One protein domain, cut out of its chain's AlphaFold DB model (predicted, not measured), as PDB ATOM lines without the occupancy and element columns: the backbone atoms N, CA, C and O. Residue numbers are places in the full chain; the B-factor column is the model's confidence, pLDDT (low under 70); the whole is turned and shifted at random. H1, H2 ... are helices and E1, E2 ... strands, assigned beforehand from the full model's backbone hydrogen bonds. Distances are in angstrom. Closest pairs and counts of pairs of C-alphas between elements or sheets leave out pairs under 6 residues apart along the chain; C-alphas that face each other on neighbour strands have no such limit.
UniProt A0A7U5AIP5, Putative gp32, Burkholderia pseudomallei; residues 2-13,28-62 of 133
ATOM      1  N   SER A   2      46.500  40.691  18.062       69.56
ATOM      2  CA  SER A   2      45.260  40.916  17.322       69.56
ATOM      3  C   SER A   2      44.315  39.749  17.580       69.56
ATOM      4  O   SER A   2      44.682  38.593  17.364       69.56
ATOM      5  N   ASP A   3      43.112  40.052  18.051       82.31
ATOM      6  CA  ASP A   3      42.073  39.044  18.207       82.31
ATOM      7  C   ASP A   3      41.559  38.652  16.817       82.31
ATOM      8  O   ASP A   3      41.228  39.506  15.999       82.31
ATOM      9  N   THR A   4      41.548  37.351  16.528       88.25
ATOM     10  CA  THR A   4      41.025  36.805  15.268       88.25
ATOM     11  C   THR A   4      39.720  36.085  15.555       88.25
ATOM     12  O   THR A   4      39.671  35.204  16.416       88.25
ATOM     13  N   THR A   5      38.668  36.449  14.829       91.94
ATOM     14  CA  THR A   5      37.366  35.787  14.933       91.94
ATOM     15  C   THR A   5      37.270  34.695  13.875       91.94
ATOM     16  O   THR A   5      37.779  34.854  12.770       91.94
ATOM     17  N   TYR A   6      36.621  33.580  14.204       92.88
ATOM     18  CA  TYR A   6      36.441  32.458  13.287       92.88
ATOM     19  C   TYR A   6      34.965  32.072  13.184       92.88
ATOM     20  O   TYR A   6      34.248  32.045  14.185       92.88
ATOM     21  N   GLU A   7      34.528  31.732  11.977       94.25
ATOM     22  CA  GLU A   7      33.267  31.061  11.687       94.25
ATOM     23  C   GLU A   7      33.432  29.543  11.829       94.25
ATOM     24  O   GLU A   7      34.448  28.982  11.411       94.25
ATOM     25  N   VAL A   8      32.419  28.867  12.375       95.19
ATOM     26  CA  VAL A   8      32.368  27.401  12.450       95.19
ATOM     27  C   VAL A   8      31.632  26.863  11.225       95.19
ATOM     28  O   VAL A   8      30.424  27.039  11.103       95.19
ATOM     29  N   LEU A   9      32.349  26.173  10.340       96.69
ATOM     30  CA  LEU A   9      31.798  25.607   9.104       96.69
ATOM     31  C   LEU A   9      31.219  24.200   9.291       96.69
ATOM     32  O   LEU A   9      30.350  23.780   8.528       96.69
ATOM     33  N   ALA A  10      31.694  23.463  10.296       94.69
ATOM     34  CA  ALA A  10      31.241  22.108  10.596       94.69
ATOM     35  C   ALA A  10      31.019  21.914  12.107       94.69
ATOM     36  O   ALA A  10      31.796  22.436  12.908       94.69
ATOM     37  N   PRO A  11      29.997  21.146  12.535       93.12
ATOM     38  CA  PRO A  11      29.749  20.903  13.954       93.12
ATOM     39  C   PRO A  11      30.930  20.213  14.646       93.12
ATOM     40  O   PRO A  11      31.435  19.196  14.171       93.12
ATOM     41  N   VAL A  12      31.309  20.710  15.826       89.94
ATOM     42  CA  VAL A  12      32.389  20.141  16.646       89.94
ATOM     43  C   VAL A  12      31.844  19.675  17.985       89.94
ATOM     44  O   VAL A  12      31.050  20.358  18.633       89.94
ATOM     45  N   ARG A  13      32.298  18.506  18.435       88.44
ATOM     46  CA  ARG A  13      32.021  18.017  19.788       88.44
ATOM     47  C   ARG A  13      33.140  18.453  20.717       88.44
ATOM     48  O   ARG A  13      34.277  18.024  20.563       88.44
ATOM     49  N   HIS A  28      43.079  25.498  23.491       90.19
ATOM     50  CA  HIS A  28      44.517  25.661  23.265       90.19
ATOM     51  C   HIS A  28      44.763  26.187  21.836       90.19
ATOM     52  O   HIS A  28      44.089  25.705  20.923       90.19
ATOM     53  N   PRO A  29      45.712  27.114  21.599       91.00
ATOM     54  CA  PRO A  29      45.971  27.663  20.263       91.00
ATOM     55  C   PRO A  29      46.253  26.584  19.209       91.00
ATOM     56  O   PRO A  29      45.692  26.649  18.121       91.00
ATOM     57  N   ASP A  30      47.018  25.546  19.553       93.75
ATOM     58  CA  ASP A  30      47.300  24.436  18.627       93.75
ATOM     59  C   ASP A  30      46.025  23.692  18.199       93.75
ATOM     60  O   ASP A  30      45.859  23.365  17.031       93.75
ATOM     61  N   GLN A  31      45.066  23.505  19.115       92.19
ATOM     62  CA  GLN A  31      43.782  22.877  18.778       92.19
ATOM     63  C   GLN A  31      42.966  23.756  17.829       92.19
ATOM     64  O   GLN A  31      42.257  23.245  16.967       92.19
ATOM     65  N   VAL A  32      43.053  25.080  17.976       92.06
ATOM     66  CA  VAL A  32      42.409  26.017  17.048       92.06
ATOM     67  C   VAL A  32      43.076  25.932  15.675       92.06
ATOM     68  O   VAL A  32      42.370  25.864  14.672       92.06
ATOM     69  N   ALA A  33      44.408  25.861  15.617       93.81
ATOM     70  CA  ALA A  33      45.149  25.700  14.368       93.81
ATOM     71  C   ALA A  33      44.782  24.395  13.639       93.81
ATOM     72  O   ALA A  33      44.525  24.424  12.436       93.81
ATOM     73  N   ASP A  34      44.653  23.281  14.362       95.69
ATOM     74  CA  ASP A  34      44.218  21.996  13.798       95.69
ATOM     75  C   ASP A  34      42.790  22.066  13.227       95.69
ATOM     76  O   ASP A  34      42.489  21.506  12.168       95.69
ATOM     77  N   LEU A  35      41.887  22.789  13.897       95.31
ATOM     78  CA  LEU A  35      40.517  22.999  13.420       95.31
ATOM     79  C   LEU A  35      40.464  23.891  12.168       95.31
ATOM     80  O   LEU A  35      39.629  23.674  11.291       95.31
ATOM     81  N   VAL A  36      41.368  24.864  12.045       95.50
ATOM     82  CA  VAL A  36      41.521  25.662  10.818       95.50
ATOM     83  C   VAL A  36      42.098  24.803   9.690       95.50
ATOM     84  O   VAL A  36      41.546  24.782   8.591       95.50
ATOM     85  N   ALA A  37      43.155  24.033   9.960       95.88
ATOM     86  CA  ALA A  37      43.799  23.162   8.975       95.88
ATOM     87  C   ALA A  37      42.865  22.057   8.454       95.88
ATOM     88  O   ALA A  37      42.937  21.680   7.286       95.88
ATOM     89  N   SER A  38      41.956  21.566   9.298       96.25
ATOM     90  CA  SER A  38      40.918  20.599   8.914       96.25
ATOM     91  C   SER A  38      39.706  21.223   8.210       96.25
ATOM     92  O   SER A  38      38.796  20.498   7.810       96.25
ATOM     93  N   GLY A  39      39.677  22.548   8.035       96.00
ATOM     94  CA  GLY A  39      38.590  23.265   7.364       96.00
ATOM     95  C   GLY A  39      37.313  23.403   8.196       96.00
ATOM     96  O   GLY A  39      36.269  23.776   7.664       96.00
ATOM     97  N   VAL A  40      37.375  23.112   9.495       97.25
ATOM     98  CA  VAL A  40      36.247  23.250  10.424       97.25
ATOM     99  C   VAL A  40      36.031  24.710  10.819       97.25
ATOM    100  O   VAL A  40      34.890  25.129  11.013       97.25
ATOM    101  N   LEU A  41      37.114  25.480  10.932       96.06
ATOM    102  CA  LEU A  41      37.085  26.910  11.230       96.06
ATOM    103  C   LEU A  41      37.572  27.729  10.034       96.06
ATOM    104  O   LEU A  41      38.547  27.366   9.376       96.06
ATOM    105  N   ARG A  42      36.937  28.879   9.801       95.62
ATOM    106  CA  ARG A  42      37.368  29.883   8.818       95.62
ATOM    107  C   ARG A  42      37.533  31.231   9.500       95.62
ATOM    108  O   ARG A  42      36.623  31.663  10.193       95.62
ATOM    109  N   ALA A  43      38.662  31.904   9.299       92.75
ATOM    110  CA  ALA A  43      38.855  33.249   9.832       92.75
ATOM    111  C   ALA A  43      37.860  34.229   9.190       92.75
ATOM    112  O   ALA A  43      37.685  34.235   7.972       92.75
ATOM    113  N   ILE A  44      37.221  35.044  10.023       91.75
ATOM    114  CA  ILE A  44      36.419  36.188   9.608       91.75
ATOM    115  C   ILE A  44      37.297  37.415   9.824       91.75
ATOM    116  O   ILE A  44      37.719  37.688  10.950       91.75
ATOM    117  N   GLU A  45      37.563  38.158   8.754       82.06
ATOM    118  CA  GLU A  45      38.067  39.518   8.899       82.06
ATOM    119  C   GLU A  45      36.959  40.338   9.548       82.06
ATOM    120  O   GLU A  45      35.865  40.468   8.995       82.06
ATOM    121  N   THR A  46      37.205  40.828  10.761       69.94
ATOM    122  CA  THR A  46      36.261  41.718  11.425       69.94
ATOM    123  C   THR A  46      36.090  42.933  10.512       69.94
ATOM    124  O   THR A  46      37.093  43.596  10.230       69.94
ATOM    125  N   PRO A  47      34.876  43.232  10.007       57.91
ATOM    126  CA  PRO A  47      34.663  44.517   9.369       57.91
ATOM    127  C   PRO A  47      34.988  45.558  10.430       57.91
ATOM    128  O   PRO A  47      34.482  45.462  11.548       57.91
ATOM    129  N   ASP A  48      35.881  46.483  10.088       57.88
ATOM    130  CA  ASP A  48      36.251  47.614  10.932       57.88
ATOM    131  C   ASP A  48      34.987  48.134  11.634       57.88
ATOM    132  O   ASP A  48      33.994  48.443  10.963       57.88
ATOM    133  N   ASP A  49      34.969  48.135  12.972       57.94
ATOM    134  CA  ASP A  49      33.772  48.422  13.780       57.94
ATOM    135  C   ASP A  49      33.090  49.754  13.380       57.94
ATOM    136  O   ASP A  49      31.896  49.962  13.618       57.94
ATOM    137  N   GLY A  50      33.809  50.644  12.682       55.78
ATOM    138  CA  GLY A  50      33.282  51.872  12.093       55.78
ATOM    139  C   GLY A  50      32.305  51.690  10.921       55.78
ATOM    140  O   GLY A  50      31.512  52.598  10.654       55.78
ATOM    141  N   GLN A  51      32.308  50.555  10.221       54.09
ATOM    142  CA  GLN A  51      31.479  50.323   9.031       54.09
ATOM    143  C   GLN A  51      30.102  49.737   9.385       54.09
ATOM    144  O   GLN A  51      29.093  50.163   8.819       54.09
ATOM    145  N   SER A  52      30.030  48.862  10.396       55.88
ATOM    146  CA  SER A  52      28.759  48.345  10.939       55.88
ATOM    147  C   SER A  52      27.937  49.431  11.637       55.88
ATOM    148  O   SER A  52      26.732  49.523  11.409       55.88
ATOM    149  N   ALA A  53      28.570  50.318  12.416       58.16
ATOM    150  CA  ALA A  53      27.867  51.427  13.070       58.16
ATOM    151  C   ALA A  53      27.242  52.408  12.056       58.16
ATOM    152  O   ALA A  53      26.122  52.883  12.247       58.16
ATOM    153  N   ARG A  54      27.931  52.672  10.936       57.97
ATOM    154  CA  ARG A  54      27.418  53.529   9.851       57.97
ATOM    155  C   ARG A  54      26.278  52.877   9.070       57.97
ATOM    156  O   ARG A  54      25.354  53.580   8.674       57.97
ATOM    157  N   ALA A  55      26.325  51.561   8.863       58.50
ATOM    158  CA  ALA A  55      25.261  50.826   8.183       58.50
ATOM    159  C   ALA A  55      23.958  50.805   9.001       58.50
ATOM    160  O   ALA A  55      22.885  51.019   8.438       58.50
ATOM    161  N   VAL A  56      24.052  50.633  10.326       58.66
ATOM    162  CA  VAL A  56      22.894  50.716  11.233       58.66
ATOM    163  C   VAL A  56      22.335  52.141  11.272       58.66
ATOM    164  O   VAL A  56      21.140  52.324  11.063       58.66
ATOM    165  N   ALA A  57      23.190  53.161  11.405       58.09
ATOM    166  CA  ALA A  57      22.748  54.558  11.414       58.09
ATOM    167  C   ALA A  57      22.073  54.994  10.096       58.09
ATOM    168  O   ALA A  57      21.110  55.759  10.119       58.09
ATOM    169  N   LEU A  58      22.539  54.505   8.940       58.00
ATOM    170  CA  LEU A  58      21.918  54.791   7.640       58.00
ATOM    171  C   LEU A  58      20.563  54.081   7.479       58.00
ATOM    172  O   LEU A  58      19.637  54.650   6.898       58.00
ATOM    173  N   ALA A  59      20.433  52.860   8.003       57.59
ATOM    174  CA  ALA A  59      19.172  52.122   8.012       57.59
ATOM    175  C   ALA A  59      18.134  52.755   8.960       57.59
ATOM    176  O   ALA A  59      16.959  52.833   8.612       57.59
ATOM    177  N   GLU A  60      18.557  53.281  10.112       56.72
ATOM    178  CA  GLU A  60      17.674  54.025  11.020       56.72
ATOM    179  C   GLU A  60      17.283  55.401  10.457       56.72
ATOM    180  O   GLU A  60      16.132  55.821  10.581       56.72
ATOM    181  N   ALA A  61      18.197  56.084   9.760       56.19
ATOM    182  CA  ALA A  61      17.895  57.350   9.093       56.19
ATOM    183  C   ALA A  61      16.895  57.184   7.933       56.19
ATOM    184  O   ALA A  61      16.035  58.045   7.738       56.19
ATOM    185  N   SER A  62      16.971  56.084   7.173       55.38
ATOM    186  CA  SER A  62      16.024  55.818   6.081       55.38
ATOM    187  C   SER A  62      14.636  55.430   6.597       55.38
ATOM    188  O   SER A  62      13.635  55.877   6.032       55.38
TER     189      SER A  62
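Overview. This is residues 2 to 13 and 28 to 62 of the 133 residues of the protein "Putative gp32" of Burkholderia pseudomallei (UniProt A0A7U5AIP5). A two-strand ladder, E1 and E2, has the short helix H1 at one end, and the longer helix H2 sticks out far beyond the other end as a free arm. The printed part has 47 residues, with two named strands and two named helices in the order E1, H1, E2, H2 along the chain; the sheet of E1 and E2 is antiparallel, and the class is mixed, helices and strands, with 31 residues in named elements. It is extended, with a radius of gyration of the C-alphas of 15.4 A and spans of 44 by 24 by 14 A.

Along the chain. E1, residues 5 to 8, begins at C-alpha 5 (37.366, 35.787, 14.933). H1 holds residues 29 to 37 and is 12.3 A long. E2 holds residues 41 to 44. H2, residues 49 to 62, is 20.7 A long and ends at C-alpha 62 (16.024, 55.818, 6.081).

Arrangement. E1 and E2 are antiparallel at 138 degrees, with N 7 and O 42 within hydrogen-bond range at 2.8 A. The closest C-alphas of H1 and E2, Leu 35 and Leu 41, are 5.6 A apart. H2 is apart from E1 and H1. Every O i to N i+4 pair is within range in H1, and 8 of 10 in H2.

Size, cuts and confidence. Residues 14 to 27 are not printed, and C-alphas 13 and 28 are 15.1 A apart across this cut. The links H1 to E2 and E2 to H2 are tight. Residues 47 to 62 stand free. Residues 2 and 46 to 62 have pLDDT under 70.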